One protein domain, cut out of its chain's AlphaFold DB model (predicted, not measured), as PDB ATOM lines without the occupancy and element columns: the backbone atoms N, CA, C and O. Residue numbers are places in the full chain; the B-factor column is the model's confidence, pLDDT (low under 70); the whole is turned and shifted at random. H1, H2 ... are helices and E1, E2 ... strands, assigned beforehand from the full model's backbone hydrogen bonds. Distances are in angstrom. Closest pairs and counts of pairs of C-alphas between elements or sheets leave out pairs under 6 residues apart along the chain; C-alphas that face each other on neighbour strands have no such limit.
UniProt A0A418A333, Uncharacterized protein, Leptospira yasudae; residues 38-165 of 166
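What this domain is: This is residues 38 to 165 of the 166 residues of an uncharacterized protein of Leptospira yasudae (UniProt A0A418A333). A small closed barrel of six short strands, running E1, E2, E9, E8, E6, E7 and back to E1, has the short helix H1 packed on its outside over E2. E4 is paired onto E9 outside the ring, E3 and E5 form a separate small two-strand sheet near E8, and long loops make up much of the rest. The printed part has 128 residues, with two named helices and nine named strands in the order H1 E1 E2 E3 E4 E5 E6 E7 E8 H2 E9; the barrel is mixed, the small sheet antiparallel. The class is mixed, helices and strands, with 55 residues in named elements, under half. The whole is compact, with a radius of gyration of the C-alphas of 13.6 A, and spans 40 by 31 by 27 A.

How they stand to each other: H1, residues 38 to 46, is on the barrel at a height over the sheet of 8.0 A. It lies over E2, residues 59 to 63, slantwise at 53 degrees on the local plane; their closest C-alphas are those of Lys 46 and Cys 60, 5.6 A. E1, residues 53 to 55, forms a hairpin with E2, N 53 and O 61 being 2.9 A apart. E3, residues 69 to 71, is antiparallel to E5, residues 91 to 93, with N 70 and O 92 at 2.8 A. E4, residues 84 to 86, is parallel to E9, residues 158 to 165, with N 85 and O 163 at 2.9 A. E6, residues 106 to 111, forms a hairpin with E7, residues 117 to 121, with N 108 and O 120 at 2.7 A. E7 is parallel to E1, with N 54 and O 117 at 2.8 A. E8, residues 142 to 147, is antiparallel to E6, with N 144 and O 107 at 2.8 A, and to E9, with N 143 and O 162 at 2.8 A. E9 is parallel to E2, with N 159 and O 62 at 2.8 A. The closest C-alphas of E5 and E8 are those of Cys 93 and Cys 145, 5.4 A. H2, residues 149 to 152, is not on the barrel and is apart from H1. In H1, 4 of 5 O i to N i+4 pairs are within hydrogen-bond range; H2 is too short for one.

Where its parts are: H1 begins at C-alpha 38, (230.326, 240.807, 176.967), and is 12.8 A long. E6 measures 15.6 A and E8 16.1 A. E9, 23.3 A, ends at C-alpha 165, (253.196, 209.680, 166.031).

The domain as a whole: The C-alphas farthest apart, of Gln 38 and Gly 88, are 41.2 A apart. The printed part has no cut. The links E3 to E4, E5 to E6 and E7 to E8 are long. Mean pLDDT of the printed part is 88.2; residues 57 to 58, 149 to 150 and 154 to 155 are under 70.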
ATOM      1  N   GLN A  38     228.973 240.357 177.275       81.00
ATOM      2  CA  GLN A  38     230.326 240.807 176.967       81.00
ATOM      3  C   GLN A  38     231.299 239.624 176.850       81.00
ATOM      4  O   GLN A  38     231.970 239.492 175.829       81.00
ATOM      5  N   ASN A  39     231.307 238.704 177.820       77.88
ATOM      6  CA  ASN A  39     232.157 237.512 177.775       77.88
ATOM      7  C   ASN A  39     231.829 236.602 176.573       77.88
ATOM      8  O   ASN A  39     232.724 236.007 175.972       77.88
ATOM      9  N   SER A  40     230.553 236.513 176.183       79.44
ATOM     10  CA  SER A  40     230.148 235.791 174.973       79.44
ATOM     11  C   SER A  40     230.693 236.451 173.704       79.44
ATOM     12  O   SER A  40     231.203 235.752 172.832       79.44
ATOM     13  N   ILE A  41     230.610 237.779 173.584       81.44
ATOM     14  CA  ILE A  41     231.123 238.524 172.423       81.44
ATOM     15  C   ILE A  41     232.647 238.400 172.337       81.44
ATOM     16  O   ILE A  41     233.175 238.079 171.273       81.44
ATOM     17  N   GLU A  42     233.348 238.599 173.452       81.94
ATOM     18  CA  GLU A  42     234.805 238.457 173.532       81.94
ATOM     19  C   GLU A  42     235.253 237.036 173.164       81.94
ATOM     20  O   GLU A  42     236.243 236.860 172.452       81.94
ATOM     21  N   ASN A  43     234.509 236.004 173.587       80.88
ATOM     22  CA  ASN A  43     234.783 234.638 173.154       80.88
ATOM     23  C   ASN A  43     234.577 234.478 171.640       80.88
ATOM     24  O   ASN A  43     235.478 233.997 170.962       80.88
ATOM     25  N   GLN A  44     233.456 234.946 171.084       82.44
ATOM     26  CA  GLN A  44     233.175 234.833 169.648       82.44
ATOM     27  C   GLN A  44     234.212 235.549 168.772       82.44
ATOM     28  O   GLN A  44     234.595 235.037 167.718       82.44
ATOM     29  N   GLN A  45     234.730 236.697 169.213       84.50
ATOM     30  CA  GLN A  45     235.800 237.403 168.504       84.50
ATOM     31  C   GLN A  45     237.076 236.558 168.377       84.50
ATOM     32  O   GLN A  45     237.770 236.657 167.366       84.50
ATOM     33  N   LYS A  46     237.363 235.661 169.331       84.75
ATOM     34  CA  LYS A  46     238.537 234.775 169.261       84.75
ATOM     35  C   LYS A  46     238.474 233.809 168.088       84.75
ATOM     36  O   LYS A  46     239.523 233.461 167.566       84.75
ATOM     37  N   CYS A  47     237.287 233.424 167.616       87.50
ATOM     38  CA  CYS A  47     237.161 232.588 166.420       87.50
ATOM     39  C   CYS A  47     237.679 233.265 165.143       87.50
ATOM     40  O   CYS A  47     237.962 232.574 164.169       87.50
ATOM     41  N   GLN A  48     237.816 234.593 165.146       86.88
ATOM     42  CA  GLN A  48     238.356 235.357 164.022       86.88
ATOM     43  C   GLN A  48     239.893 235.422 164.036       86.88
ATOM     44  O   GLN A  48     240.499 235.899 163.076       86.88
ATOM     45  N   LEU A  49     240.544 234.964 165.113       85.56
ATOM     46  CA  LEU A  49     242.000 234.988 165.223       85.56
ATOM     47  C   LEU A  49     242.648 233.899 164.352       85.56
ATOM     48  O   LEU A  49     242.110 232.795 164.211       85.56
ATOM     49  N   PRO A  50     243.857 234.153 163.821       82.19
ATOM     50  CA  PRO A  50     244.657 233.114 163.192       82.19
ATOM     51  C   PRO A  50     244.879 231.940 164.151       82.19
ATOM     52  O   PRO A  50     245.218 232.133 165.317       82.19
ATOM     53  N   ASN A  51     244.726 230.716 163.642       85.56
ATOM     54  CA  ASN A  51     244.842 229.472 164.413       85.56
ATOM     55  C   ASN A  51     243.810 229.309 165.539       85.56
ATOM     56  O   ASN A  51     244.015 228.491 166.426       85.56
ATOM     57  N   ALA A  52     242.697 230.038 165.525       91.19
ATOM     58  CA  ALA A  52     241.615 229.743 166.451       91.19
ATOM     59  C   ALA A  52     241.058 228.327 166.228       91.19
ATOM     60  O   ALA A  52     241.023 227.824 165.098       91.19
ATOM     61  N   ALA A  53     240.611 227.703 167.315       92.19
ATOM     62  CA  ALA A  53     239.895 226.438 167.297       92.19
ATOM     63  C   ALA A  53     238.486 226.636 167.861       92.19
ATOM     64  O   ALA A  53     238.315 227.326 168.865       92.19
ATOM     65  N   ASN A  54     237.479 226.044 167.229       92.69
ATOM     66  CA  ASN A  54     236.090 226.110 167.663       92.69
ATOM     67  C   ASN A  54     235.614 224.707 168.036       92.69
ATOM     68  O   ASN A  54     235.653 223.800 167.203       92.69
ATOM     69  N   SER A  55     235.175 224.529 169.282       85.69
ATOM     70  CA  SER A  55     234.332 223.383 169.603       85.69
ATOM     71  C   SER A  55     232.903 223.748 169.219       85.69
ATOM     72  O   SER A  55     232.405 224.788 169.652       85.69
ATOM     73  N   ASN A  56     232.247 222.899 168.418       70.44
ATOM     74  CA  ASN A  56     230.905 223.097 167.833       70.44
ATOM     75  C   ASN A  56     229.812 223.617 168.805       70.44
ATOM     76  O   ASN A  56     228.751 224.050 168.369       70.44
ATOM     77  N   SER A  57     230.062 223.606 170.116       65.88
ATOM     78  CA  SER A  57     229.334 224.298 171.187       65.88
ATOM     79  C   SER A  57     229.625 225.813 171.312       65.88
ATOM     80  O   SER A  57     229.429 226.381 172.384       65.88
ATOM     81  N   ALA A  58     230.100 226.472 170.250       64.38
ATOM     82  CA  ALA A  58     230.385 227.912 170.183       64.38
ATOM     83  C   ALA A  58     231.493 228.428 171.127       64.38
ATOM     84  O   ALA A  58     231.552 229.628 171.391       64.38
ATOM     85  N   GLN A  59     232.393 227.561 171.608       84.19
ATOM     86  CA  GLN A  59     233.568 228.005 172.362       84.19
ATOM     87  C   GLN A  59     234.754 228.167 171.416       84.19
ATOM     88  O   GLN A  59     235.215 227.207 170.796       84.19
ATOM     89  N   CYS A  60     235.257 229.392 171.330       89.19
ATOM     90  CA  CYS A  60     236.453 229.724 170.576       89.19
ATOM     91  C   CYS A  60     237.672 229.705 171.500       89.19
ATOM     92  O   CYS A  60     237.720 230.417 172.507       89.19
ATOM     93  N   PHE A  61     238.675 228.919 171.130       90.88
ATOM     94  CA  PHE A  61     239.948 228.808 171.825       90.88
ATOM     95  C   PHE A  61     241.052 229.437 170.981       90.88
ATOM     96  O   PHE A  61     241.121 229.228 169.768       90.88
ATOM     97  N   GLN A  62     241.953 230.162 171.636       90.62
ATOM     98  CA  GLN A  62     243.196 230.640 171.030       90.62
ATOM     99  C   GLN A  62     244.372 229.746 171.429       90.62
ATOM    100  O   GLN A  62     244.316 229.050 172.443       90.62
ATOM    101  N   SER A  63     245.462 229.776 170.665       90.88
ATOM    102  CA  SER A  63     246.674 229.053 171.058       90.88
ATOM    103  C   SER A  63     247.226 229.615 172.370       90.88
ATOM    104  O   SER A  63     247.376 230.825 172.530       90.88
ATOM    105  N   SER A  64     247.561 228.731 173.301       90.00
ATOM    106  CA  SER A  64     248.232 229.083 174.545       90.00
ATOM    107  C   SER A  64     249.684 229.474 174.289       90.00
ATOM    108  O   SER A  64     250.365 228.888 173.444       90.00
ATOM    109  N   THR A  65     250.173 230.434 175.070       89.88
ATOM    110  CA  THR A  65     251.592 230.810 175.155       89.88
ATOM    111  C   THR A  65     252.329 230.079 176.280       89.88
ATOM    112  O   THR A  65     253.548 230.177 176.389       89.88
ATOM    113  N   SER A  66     251.603 229.331 177.114       91.06
ATOM    114  CA  SER A  66     252.127 228.585 178.258       91.06
ATOM    115  C   SER A  66     251.832 227.089 178.117       91.06
ATOM    116  O   SER A  66     250.717 226.741 177.720       91.06
ATOM    117  N   PRO A  67     252.775 226.193 178.460       93.56
ATOM    118  CA  PRO A  67     252.546 224.752 178.422       93.56
ATOM    119  C   PRO A  67     251.333 224.318 179.255       93.56
ATOM    120  O   PRO A  67     251.161 224.749 180.395       93.56
ATOM    121  N   MET A  68     250.520 223.435 178.684       93.75
ATOM    122  CA  MET A  68     249.296 222.878 179.273       93.75
ATOM    123  C   MET A  68     249.281 221.349 179.231       93.75
ATOM    124  O   MET A  68     248.679 220.707 180.090       93.75
ATOM    125  N   ILE A  69     249.932 220.742 178.238       96.00
ATOM    126  CA  ILE A  69     250.001 219.288 178.117       96.00
ATOM    127  C   ILE A  69     251.091 218.772 179.050       96.00
ATOM    128  O   ILE A  69     252.245 219.174 178.952       96.00
ATOM    129  N   TYR A  70     250.734 217.857 179.940       95.94
ATOM    130  CA  TYR A  70     251.647 217.200 180.862       95.94
ATOM    131  C   TYR A  70     251.843 215.740 180.459       95.94
ATOM    132  O   TYR A  70     250.874 214.989 180.345       95.94
ATOM    133  N   ASN A  71     253.097 215.342 180.262       95.75
ATOM    134  CA  ASN A  71     253.488 213.955 180.080       95.75
ATOM    135  C   ASN A  71     253.654 213.315 181.462       95.75
ATOM    136  O   ASN A  71     254.577 213.637 182.210       95.75
ATOM    137  N   VAL A  72     252.735 212.416 181.803       93.62
ATOM    138  CA  VAL A  72     252.710 211.719 183.091       93.62
ATOM    139  C   VAL A  72     253.873 210.730 183.195       93.62
ATOM    140  O   VAL A  72     254.441 210.582 184.273       93.62
ATOM    141  N   THR A  73     254.280 210.109 182.086       91.06
ATOM    142  CA  THR A  73     255.397 209.154 182.045       91.06
ATOM    143  C   THR A  73     256.727 209.825 182.391       91.06
ATOM    144  O   THR A  73     257.492 209.298 183.192       91.06
ATOM    145  N   THR A  74     256.998 211.009 181.835       94.56
ATOM    146  CA  THR A  74     258.233 211.774 182.113       94.56
ATOM    147  C   THR A  74     258.078 212.789 183.241       94.56
ATOM    148  O   THR A  74     259.033 213.476 183.593       94.56
ATOM    149  N   SER A  75     256.876 212.905 183.805       94.62
ATOM    150  CA  SER A  75     256.525 213.864 184.851       94.62
ATOM    151  C   SER A  75     256.818 215.334 184.504       94.62
ATOM    152  O   SER A  75     257.125 216.135 185.390       94.62
ATOM    153  N   SER A  76     256.674 215.728 183.237       94.69
ATOM    154  CA  SER A  76     257.023 217.070 182.752       94.69
ATOM    155  C   SER A  76     255.948 217.694 181.861       94.69
ATOM    156  O   SER A  76     255.191 217.004 181.178       94.69
ATOM    157  N   LEU A  77     255.868 219.030 181.868       95.50
ATOM    158  CA  LEU A  77     255.068 219.770 180.890       95.50
ATOM    159  C   LEU A  77     255.743 219.698 179.519       95.50
ATOM    160  O   LEU A  77     256.951 219.899 179.403       95.50
ATOM    161  N   ILE A  78     254.952 219.444 178.484       96.44
ATOM    162  CA  ILE A  78     255.394 219.462 177.097       96.44
ATOM    163  C   ILE A  78     255.505 220.926 176.647       96.44
ATOM    164  O   ILE A  78     254.487 221.628 176.641       96.44
ATOM    165  N   PRO A  79     256.700 221.402 176.248       95.50
ATOM    166  CA  PRO A  79     256.901 222.790 175.841       95.50
ATOM    167  C   PRO A  79     255.983 223.235 174.697       95.50
ATOM    168  O   PRO A  79     255.604 222.442 173.830       95.50
ATOM    169  N   ILE A  80     255.672 224.533 174.662       93.56
ATOM    170  CA  ILE A  80     255.053 225.150 173.484       93.56
ATOM    171  C   ILE A  80     256.005 225.008 172.292       93.56
ATOM    172  O   ILE A  80     257.211 225.198 172.428       93.56
ATOM    173  N   GLY A  81     255.460 224.658 171.127       90.12
ATOM    174  CA  GLY A  81     256.230 224.408 169.905       90.12
ATOM    175  C   GLY A  81     256.574 222.935 169.672       90.12
ATOM    176  O   GLY A  81     256.822 222.557 168.529       90.12
ATOM    177  N   THR A  82     256.498 222.080 170.698       94.31
ATOM    178  CA  THR A  82     256.542 220.626 170.491       94.31
ATOM    179  C   THR A  82     255.314 220.199 169.694       94.31
ATOM    180  O   THR A  82     254.181 220.354 170.151       94.31
ATOM    181  N   SER A  83     255.536 219.673 168.493       93.50
ATOM    182  CA  SER A  83     254.468 219.343 167.549       93.50
ATOM    183  C   SER A  83     253.996 217.895 167.639       93.50
ATOM    184  O   SER A  83     252.877 217.608 167.214       93.50
ATOM    185  N   THR A  84     254.809 216.990 168.191       97.19
ATOM    186  CA  THR A  84     254.557 215.543 168.163       97.19
ATOM    187  C   THR A  84     254.799 214.862 169.506       97.19
ATOM    188  O   THR A  84     255.651 215.295 170.281       97.19
ATOM    189  N   ILE A  85     254.099 213.751 169.747       96.94
ATOM    190  CA  ILE A  85     254.337 212.832 170.865       96.94
ATOM    191  C   ILE A  85     254.080 211.386 170.432       96.94
ATOM    192  O   ILE A  85     253.173 211.137 169.636       96.94
ATOM    193  N   SER A  86     254.874 210.447 170.944       95.94
ATOM    194  CA  SER A  86     254.693 209.022 170.648       95.94
ATOM    195  C   SER A  86     253.408 208.478 171.264       95.94
ATOM    196  O   SER A  86     253.033 208.844 172.387       95.94
ATOM    197  N   THR A  87     252.749 207.584 170.531       94.38
ATOM    198  CA  THR A  87     251.579 206.838 171.002       94.38
ATOM    199  C   THR A  87     251.882 206.066 172.292       94.38
ATOM    200  O   THR A  87     253.029 205.728 172.582       94.38
ATOM    201  N   GLY A  88     250.862 205.852 173.126       90.31
ATOM    202  CA  GLY A  88     251.008 205.239 174.452       90.31
ATOM    203  C   GLY A  88     251.605 206.156 175.525       90.31
ATOM    204  O   GLY A  88     251.671 205.772 176.692       90.31
ATOM    205  N   THR A  89     252.005 207.388 175.191       94.94
ATOM    206  CA  THR A  89     252.401 208.359 176.217       94.94
ATOM    207  C   THR A  89     251.193 208.726 177.077       94.94
ATOM    208  O   THR A  89     250.154 209.152 176.578       94.94
ATOM    209  N   LYS A  90     251.306 208.647 178.397       95.12
ATOM    210  CA  LYS A  90     250.197 209.049 179.258       95.12
ATOM    211  C   LYS A  90     250.137 210.572 179.375       95.12
ATOM    212  O   LYS A  90     251.065 211.190 179.897       95.12
ATOM    213  N   LEU A  91     249.056 211.183 178.894       95.25
ATOM    214  CA  LEU A  91     248.896 212.638 178.813       95.25
ATOM    215  C   LEU A  91     247.819 213.155 179.762       95.25
ATOM    216  O   LEU A  91     246.767 212.540 179.925       95.25
ATOM    217  N   GLN A  92     248.055 214.332 180.331       94.56
ATOM    218  CA  GLN A  92     247.109 215.053 181.176       94.56
ATOM    219  C   GLN A  92     247.034 216.522 180.745       94.56
ATOM    220  O   GLN A  92     248.054 217.128 180.428       94.56
ATOM    221  N   CYS A  93     245.833 217.098 180.733       93.12
ATOM    222  CA  CYS A  93     245.630 218.513 180.423       93.12
ATOM    223  C   CYS A  93     245.608 219.318 181.728       93.12
ATOM    224  O   CYS A  93     244.803 219.035 182.623       93.12
ATOM    225  N   LYS A  94     246.518 220.288 181.862       92.00
ATOM    226  CA  LYS A  94     246.700 221.115 183.062       92.00
ATOM    227  C   LYS A  94     246.512 222.594 182.761       92.00
ATOM    228  O   LYS A  94     246.831 223.074 181.673       92.00
ATOM    229  N   CYS A  95     246.021 223.318 183.760       88.81
ATOM    230  CA  CYS A  95     245.938 224.769 183.700       88.81
ATOM    231  C   CYS A  95     247.342 225.393 183.585       88.81
ATOM    232  O   CYS A  95     248.245 224.978 184.318       88.81
ATOM    233  N   PRO A  96     247.530 226.409 182.726       85.31
ATOM    234  CA  PRO A  96     248.779 227.162 182.647       85.31
ATOM    235  C   PRO A  96     249.267 227.633 184.022       85.31
ATOM    236  O   PRO A  96     248.489 228.174 184.806       85.31
ATOM    237  N   GLY A  97     250.552 227.426 184.323       78.94
ATOM    238  CA  GLY A  97     251.166 227.884 185.578       78.94
ATOM    239  C   GLY A  97     250.644 227.199 186.848       78.94
ATOM    240  O   GLY A  97     250.920 227.667 187.950       78.94
ATOM    241  N   SER A  98     249.895 226.100 186.719       80.62
ATOM    242  CA  SER A  98     249.293 225.384 187.840       80.62
ATOM    243  C   SER A  98     249.439 223.869 187.693       80.62
ATOM    244  O   SER A  98     249.505 223.322 186.596       80.62
ATOM    245  N   ASN A  99     249.441 223.164 188.825       77.62
ATOM    246  CA  ASN A  99     249.397 221.700 188.854       77.62
ATOM    247  C   ASN A  99     247.968 221.143 188.741       77.62
ATOM    248  O   ASN A  99     247.780 219.928 188.765       77.62
ATOM    249  N   LEU A 100     246.964 222.017 188.619       83.62
ATOM    250  CA  LEU A 100     245.564 221.633 188.497       83.62
ATOM    251  C   LEU A 100     245.290 221.005 187.130       83.62
ATOM    252  O   LEU A 100     245.302 221.679 186.098       83.62
ATOM    253  N   ALA A 101     245.010 219.707 187.147       81.19
ATOM    254  CA  ALA A 101     244.512 218.978 185.997       81.19
ATOM    255  C   ALA A 101     242.995 219.084 185.876       81.19
ATOM    256  O   ALA A 101     242.281 219.183 186.881       81.19
ATOM    257  N   ARG A 102     242.498 219.036 184.640       82.75
ATOM    258  CA  ARG A 102     241.068 219.146 184.350       82.75
ATOM    259  C   ARG A 102     240.573 217.949 183.556       82.75
ATOM    260  O   ARG A 102     241.206 217.494 182.605       82.75
ATOM    261  N   GLN A 103     239.436 217.425 184.001       78.50
ATOM    262  CA  GLN A 103     238.731 216.347 183.319       78.50
ATOM    263  C   GLN A 103     238.142 216.856 182.003       78.50
ATOM    264  O   GLN A 103     237.859 218.048 181.867       78.50
ATOM    265  N   ASN A 104     237.961 215.950 181.041       75.56
ATOM    266  CA  ASN A 104     237.211 216.197 179.800       75.56
ATOM    267  C   ASN A 104     237.661 217.449 179.018       75.56
ATOM    268  O   ASN A 104     236.883 218.071 178.303       75.56
ATOM    269  N   SER A 105     238.936 217.816 179.151       88.75
ATOM    270  CA  SER A 105     239.535 219.016 178.548       88.75
ATOM    271  C   SER A 105     240.271 218.717 177.241       88.75
ATOM    272  O   SER A 105     241.126 219.484 176.803       88.75
ATOM    273  N   TRP A 106     239.977 217.560 176.650       93.56
ATOM    274  CA  TRP A 106     240.650 217.074 175.460       93.56
ATOM    275  C   TRP A 106     239.696 216.992 174.285       93.56
ATOM    276  O   TRP A 106     238.555 216.542 174.406       93.56
ATOM    277  N   TYR A 107     240.212 217.416 173.143       94.50
ATOM    278  CA  TYR A 107     239.500 217.485 171.886       94.50
ATOM    279  C   TYR A 107     240.366 216.913 170.764       94.50
ATOM    280  O   TYR A 107     241.591 216.855 170.874       94.50
ATOM    281  N   LEU A 108     239.717 216.508 169.683       95.25
ATOM    282  CA  LEU A 108     240.303 216.057 168.433       95.25
ATOM    283  C   LEU A 108     240.045 217.085 167.342       95.25
ATOM    284  O   LEU A 108     238.955 217.657 167.271       95.25
ATOM    285  N   GLU A 109     241.027 217.278 166.470       94.88
ATOM    286  CA  GLU A 109     240.835 217.983 165.202       94.88
ATOM    287  C   GLU A 109     239.811 217.227 164.341       94.88
ATOM    288  O   GLU A 109     240.034 216.078 163.972       94.88
ATOM    289  N   ALA A 110     238.671 217.861 164.060       92.38
ATOM    290  CA  ALA A 110     237.586 217.283 163.266       92.38
ATOM    291  C   ALA A 110     237.668 217.706 161.792       92.38
ATOM    292  O   ALA A 110     237.420 216.899 160.901       92.38
ATOM    293  N   ASP A 111     238.038 218.965 161.535       88.25
ATOM    294  CA  ASP A 111     238.296 219.482 160.190       88.25
ATOM    295  C   ASP A 111     239.427 220.517 160.223       88.25
ATOM    296  O   ASP A 111     239.262 221.638 160.712       88.25
ATOM    297  N   SER A 112     240.579 220.150 159.666       87.69
ATOM    298  CA  SER A 112     241.779 220.989 159.602       87.69
ATOM    299  C   SER A 112     241.714 222.094 158.539       87.69
ATOM    300  O   SER A 112     242.490 223.058 158.595       87.69
ATOM    301  N   ASN A 113     240.781 221.990 157.587       89.88
ATOM    302  CA  ASN A 113     240.611 222.957 156.504       89.88
ATOM    303  C   ASN A 113     239.717 224.131 156.911       89.88
ATOM    304  O   ASN A 113     239.848 225.225 156.358       89.88
ATOM    305  N   SER A 114     238.857 223.933 157.910       87.69
ATOM    306  CA  SER A 114     238.024 224.993 158.474       87.69
ATOM    307  C   SER A 114     238.844 226.147 159.086       87.69
ATOM    308  O   SER A 114     240.002 225.998 159.510       87.69
ATOM    309  N   LYS A 115     238.246 227.346 159.076       88.44
ATOM    310  CA  LYS A 115     238.759 228.570 159.712       88.44
ATOM    311  C   LYS A 115     237.611 229.213 160.502       88.44
ATOM    312  O   LYS A 115     236.710 229.757 159.865       88.44
ATOM    313  N   PRO A 116     237.606 229.151 161.847       90.44
ATOM    314  CA  PRO A 116     238.572 228.481 162.735       90.44
ATOM    315  C   PRO A 116     238.619 226.958 162.537       90.44
ATOM    316  O   PRO A 116     237.702 226.389 161.957       90.44
ATOM    317  N   ILE A 117     239.673 226.304 163.037       93.25
ATOM    318  CA  ILE A 117     239.786 224.837 163.010       93.25
ATOM    319  C   ILE A 117     238.670 224.242 163.867       93.25
ATOM    320  O   ILE A 117     238.502 224.623 165.026       93.25
ATOM    321  N   THR A 118     237.943 223.275 163.329       93.12
ATOM    322  CA  THR A 118     236.866 222.607 164.052       93.12
ATOM    323  C   THR A 118     237.445 221.499 164.916       93.12
ATOM    324  O   THR A 118     238.175 220.635 164.423       93.12
ATOM    325  N   ILE A 119     237.108 221.510 166.205       94.56
ATOM    326  CA  ILE A 119     237.494 220.480 167.168       94.56
ATOM    327  C   ILE A 119     236.258 219.826 167.796       94.56
ATOM    328  O   ILE A 119     235.212 220.449 167.973       94.56
ATOM    329  N   SER A 120     236.374 218.551 168.152       93.56
ATOM    330  CA  SER A 120     235.314 217.763 168.793       93.56
ATOM    331  C   SER A 120     235.846 217.075 170.043       93.56
ATOM    332  O   SER A 120     237.047 216.864 170.148       93.56
ATOM    333  N   HIS A 121     234.998 216.762 171.022       91.88
ATOM    334  CA  HIS A 121     235.469 216.103 172.243       91.88
ATOM    335  C   HIS A 121     236.181 214.785 171.929       91.88
ATOM    336  O   HIS A 121     235.710 213.997 171.107       91.88
ATOM    337  N   ALA A 122     237.299 214.540 172.613       92.69
ATOM    338  CA  ALA A 122     237.964 213.250 172.532       92.69
ATOM    339  C   ALA A 122     237.015 212.143 173.037       92.69
ATOM    340  O   ALA A 122     236.288 212.355 174.015       92.69
ATOM    341  N   PRO A 123     236.994 210.963 172.395       92.50
ATOM    342  CA  PRO A 123     236.106 209.883 172.792       92.50
ATOM    343  C   PRO A 123     236.483 209.349 174.176       92.50
ATOM    344  O   PRO A 123     237.659 209.266 174.536       92.50
ATOM    345  N   ASN A 124     235.478 208.901 174.935       90.94
ATOM    346  CA  ASN A 124     235.675 208.343 176.278       90.94
ATOM    347  C   ASN A 124     236.669 207.165 176.307       90.94
ATOM    348  O   ASN A 124     237.327 206.956 177.322       90.94
ATOM    349  N   SER A 125     236.813 206.429 175.200       92.81
ATOM    350  CA  SER A 125     237.770 205.324 175.060       92.81
ATOM    351  C   SER A 125     239.235 205.752 175.191       92.81
ATOM    352  O   SER A 125     240.073 204.924 175.544       92.81
ATOM    353  N   TYR A 126     239.562 207.024 174.937       94.25
ATOM    354  CA  TYR A 126     240.941 207.516 175.027       94.25
ATOM    355  C   TYR A 126     241.388 207.746 176.469       94.25
ATOM    356  O   TYR A 126     242.591 207.800 176.742       94.25
ATOM    357  N   TYR A 127     240.432 207.867 177.388       91.75
ATOM    358  CA  TYR A 127     240.683 208.117 178.794       91.75
ATOM    359  C   TYR A 127     240.888 206.822 179.577       91.75
ATOM    360  O   TYR A 127     240.274 205.790 179.318       91.75
ATOM    361  N   THR A 128     241.724 206.913 180.603       84.31
ATOM    362  CA  THR A 128     241.834 205.897 181.659       84.31
ATOM    363  C   THR A 128     240.835 206.194 182.791       84.31
ATOM    364  O   THR A 128     240.254 207.279 182.821       84.31
ATOM    365  N   ASN A 129     240.642 205.252 183.725       71.88
ATOM    366  CA  ASN A 129     239.608 205.197 184.785       71.88
ATOM    367  C   ASN A 129     239.113 206.522 185.423       71.88
ATOM    368  O   ASN A 129     237.990 206.557 185.913       71.88
ATOM    369  N   ASN A 130     239.913 207.593 185.470       70.69
ATOM    370  CA  ASN A 130     239.585 208.857 186.143       70.69
ATOM    371  C   ASN A 130     239.275 210.051 185.211       70.69
ATOM    372  O   ASN A 130     239.173 211.176 185.708       70.69
ATOM    373  N   GLN A 131     239.170 209.841 183.888       74.69
ATOM    374  CA  GLN A 131     238.917 210.882 182.865       74.69
ATOM    375  C   GLN A 131     239.907 212.068 182.863       74.69
ATOM    376  O   GLN A 131     239.701 213.068 182.175       74.69
ATOM    377  N   MET A 132     241.005 211.970 183.618       83.75
ATOM    378  CA  MET A 132     242.050 212.996 183.677       83.75
ATOM    379  C   MET A 132     243.219 212.669 182.757       83.75
ATOM    380  O   MET A 132     243.828 213.578 182.195       83.75
ATOM    381  N   ASN A 133     243.526 211.379 182.615       90.06
ATOM    382  CA  ASN A 133     244.655 210.918 181.824       90.06
ATOM    383  C   ASN A 133     244.173 210.214 180.559       90.06
ATOM    384  O   ASN A 133     243.323 209.321 180.643       90.06
ATOM    385  N   MET A 134     244.775 210.568 179.429       92.50
ATOM    386  CA  MET A 134     244.605 209.885 178.155       92.50
ATOM    387  C   MET A 134     245.818 209.017 177.840       92.50
ATOM    388  O   MET A 134     246.951 209.420 178.094       92.50
ATOM    389  N   GLU A 135     245.568 207.838 177.286       93.25
ATOM    390  CA  GLU A 135     246.615 206.848 176.981       93.25
ATOM    391  C   GLU A 135     246.286 206.023 175.722       93.25
ATOM    392  O   GLU A 135     247.195 205.594 175.022       93.25
ATOM    393  N   ASN A 136     244.998 205.881 175.372       93.56
ATOM    394  CA  ASN A 136     244.527 205.023 174.272       93.56
ATOM    395  C   ASN A 136     244.162 205.798 172.989       93.56
ATOM    396  O   ASN A 136     243.238 205.416 172.271       93.56
ATOM    397  N   TYR A 137     244.814 206.930 172.735       95.25
ATOM    398  CA  TYR A 137     244.597 207.732 171.525       95.25
ATOM    399  C   TYR A 137     245.325 207.133 170.310       95.25
ATOM    400  O   TYR A 137     246.299 206.390 170.459       95.25
ATOM    401  N   SER A 138     244.861 207.436 169.095       96.19
ATOM    402  CA  SER A 138     245.327 206.766 167.876       96.19
ATOM    403  C   SER A 138     246.493 207.500 167.215       96.19
ATOM    404  O   SER A 138     246.625 208.721 167.299       96.19
ATOM    405  N   ILE A 139     247.360 206.753 166.525       96.75
ATOM    406  CA  ILE A 139     248.402 207.343 165.676       96.75
ATOM    407  C   ILE A 139     247.735 208.186 164.583       96.75
ATOM    408  O   ILE A 139     246.781 207.742 163.949       96.75
ATOM    409  N   GLY A 140     248.263 209.386 164.339       96.19
ATOM    410  CA  GLY A 140     247.740 210.324 163.345       96.19
ATOM    411  C   GLY A 140     246.798 211.383 163.916       96.19
ATOM    412  O   GLY A 140     246.684 212.451 163.306       96.19
ATOM    413  N   ASP A 141     246.215 211.144 165.095       96.69
ATOM    414  CA  ASP A 141     245.350 212.109 165.771       96.69
ATOM    415  C   ASP A 141     246.092 213.414 166.078       96.69
ATOM    416  O   ASP A 141     247.293 213.433 166.370       96.69
ATOM    417  N   VAL A 142     245.354 214.523 166.061       97.19
ATOM    418  CA  VAL A 142     245.811 215.797 166.618       97.19
ATOM    419  C   VAL A 142     244.960 216.098 167.839       97.19
ATOM    420  O   VAL A 142     243.779 216.431 167.723       97.19
ATOM    421  N   LEU A 143     245.570 215.962 169.012       96.44
ATOM    422  CA  LEU A 143     244.928 216.219 170.292       96.44
ATOM    423  C   LEU A 143     245.065 217.689 170.662       96.44
ATOM    424  O   LEU A 143     246.138 218.278 170.545       96.44
ATOM    425  N   TYR A 144     243.986 218.256 171.178       95.94
ATOM    426  CA  TYR A 144     243.898 219.607 171.704       95.94
ATOM    427  C   TYR A 144     243.580 219.526 173.197       95.94
ATOM    428  O   TYR A 144     242.497 219.089 173.575       95.94
ATOM    429  N   CYS A 145     244.507 219.959 174.047       94.38
ATOM    430  CA  CYS A 145     244.233 220.255 175.453       94.38
ATOM    431  C   CYS A 145     243.685 221.678 175.512       94.38
ATOM    432  O   CYS A 145     244.449 222.627 175.345       94.38
ATOM    433  N   ALA A 146     242.370 221.819 175.678       92.25
ATOM    434  CA  ALA A 146     241.665 223.093 175.611       92.25
ATOM    435  C   ALA A 146     240.882 223.354 176.904       92.25
ATOM    436  O   ALA A 146     240.107 222.513 177.363       92.25
ATOM    437  N   LEU A 147     241.106 224.525 177.506       88.75
ATOM    438  CA  LEU A 147     240.595 224.891 178.830       88.75
ATOM    439  C   LEU A 147     239.817 226.204 178.777       88.75
ATOM    440  O   LEU A 147     240.170 227.120 178.035       88.75
ATOM    441  N   SER A 148     238.758 226.275 179.588       76.31
ATOM    442  CA  SER A 148     237.888 227.443 179.735       76.31
ATOM    443  C   SER A 148     238.171 228.236 181.010       76.31
ATOM    444  O   SER A 148     238.808 227.753 181.952       76.31
ATOM    445  N   THR A 149     237.599 229.435 181.061       67.06
ATOM    446  CA  THR A 149     237.749 230.416 182.139       67.06
ATOM    447  C   THR A 149     237.389 229.891 183.526       67.06
ATOM    448  O   THR A 149     238.162 230.027 184.476       67.06
ATOM    449  N   ALA A 150     236.257 229.190 183.627       65.94
ATOM    450  CA  ALA A 150     235.801 228.554 184.863       65.94
ATOM    451  C   ALA A 150     236.756 227.452 185.347       65.94
ATOM    452  O   ALA A 150     236.833 227.152 186.536       65.94
ATOM    453  N   SER A 151     237.500 226.846 184.422       70.06
ATOM    454  CA  SER A 151     238.377 225.723 184.724       70.06
ATOM    455  C   SER A 151     239.700 226.194 185.312       70.06
ATOM    456  O   SER A 151     240.253 225.514 186.163       70.06
ATOM    457  N   CYS A 152     240.246 227.331 184.900       76.44
ATOM    458  CA  CYS A 152     241.608 227.709 185.291       76.44
ATOM    459  C   CYS A 152     241.711 229.009 186.083       76.44
ATOM    460  O   CYS A 152     242.824 229.469 186.315       76.44
ATOM    461  N   ASN A 153     240.583 229.574 186.533       74.25
ATOM    462  CA  ASN A 153     240.527 230.920 187.118       74.25
ATOM    463  C   ASN A 153     241.173 231.968 186.197       74.25
ATOM    464  O   ASN A 153     241.771 232.941 186.651       74.25
ATOM    465  N   THR A 154     241.081 231.740 184.889       67.00
ATOM    466  CA  THR A 154     241.584 232.631 183.847       67.00
ATOM    467  C   THR A 154     240.411 233.284 183.134       67.00
ATOM    468  O   THR A 154     239.320 232.732 183.107       67.00
ATOM    469  N   THR A 155     240.607 234.446 182.519       64.81
ATOM    470  CA  THR A 155     239.572 235.122 181.704       64.81
ATOM    471  C   THR A 155     239.552 234.654 180.251       64.81
ATOM    472  O   THR A 155     238.684 235.031 179.470       64.81
ATOM    473  N   ASP A 156     240.473 233.766 179.886       73.56
ATOM    474  CA  ASP A 156     240.679 233.333 178.516       73.56
ATOM    475  C   ASP A 156     240.451 231.831 178.299       73.56
ATOM    476  O   ASP A 156     240.531 231.016 179.220       73.56
ATOM    477  N   TYR A 157     240.153 231.498 177.039       84.69
ATOM    478  CA  TYR A 157     239.986 230.147 176.514       84.69
ATOM    479  C   TYR A 157     241.206 229.829 175.667       84.69
ATOM    480  O   TYR A 157     241.412 230.464 174.630       84.69
ATOM    481  N   PHE A 158     242.007 228.862 176.093       88.81
ATOM    482  CA  PHE A 158     243.267 228.535 175.431       88.81
ATOM    483  C   PHE A 158     243.334 227.067 175.080       88.81
ATOM    484  O   PHE A 158     242.707 226.238 175.744       88.81
ATOM    485  N   TYR A 159     244.167 226.748 174.098       93.56
ATOM    486  CA  TYR A 159     244.538 225.379 173.810       93.56
ATOM    487  C   TYR A 159     246.045 225.220 173.579       93.56
ATOM    488  O   TYR A 159     246.716 226.117 173.072       93.56
ATOM    489  N   GLN A 160     246.569 224.036 173.873       95.06
ATOM    490  CA  GLN A 160     247.814 223.531 173.295       95.06
ATOM    491  C   GLN A 160     247.478 222.269 172.505       95.06
ATOM    492  O   GLN A 160     246.679 221.453 172.964       95.06
ATOM    493  N   LYS A 161     248.075 222.106 171.321       96.25
ATOM    494  CA  LYS A 161     247.851 220.927 170.481       96.25
ATOM    495  C   LYS A 161     249.108 220.104 170.273       96.25
ATOM    496  O   LYS A 161     250.209 220.649 170.309       96.25
ATOM    497  N   ILE A 162     248.924 218.814 170.020       97.50
ATOM    498  CA  ILE A 162     250.003 217.871 169.742       97.50
ATOM    499  C   ILE A 162     249.529 216.778 168.786       97.50
ATOM    500  O   ILE A 162     248.392 216.320 168.877       97.50
ATOM    501  N   ARG A 163     250.387 216.372 167.850       97.69
ATOM    502  CA  ARG A 163     250.118 215.269 166.923       97.69
ATOM    503  C   ARG A 163     250.665 213.960 167.479       97.69
ATOM    504  O   ARG A 163     251.785 213.920 167.983       97.69
ATOM    505  N   ILE A 164     249.903 212.887 167.329       97.81
ATOM    506  CA  ILE A 164     250.325 211.553 167.741       97.81
ATOM    507  C   ILE A 164     251.101 210.884 166.612       97.81
ATOM    508  O   ILE A 164     250.615 210.777 165.483       97.81
ATOM    509  N   VAL A 165     252.306 210.424 166.929       97.25
ATOM    510  CA  VAL A 165     253.196 209.680 166.031       97.25
ATOM    511  C   VAL A 165     253.493 208.292 166.616       97.25
ATOM    512  O   VAL A 165     253.177 208.067 167.787       97.25
TER     513      VAL A 165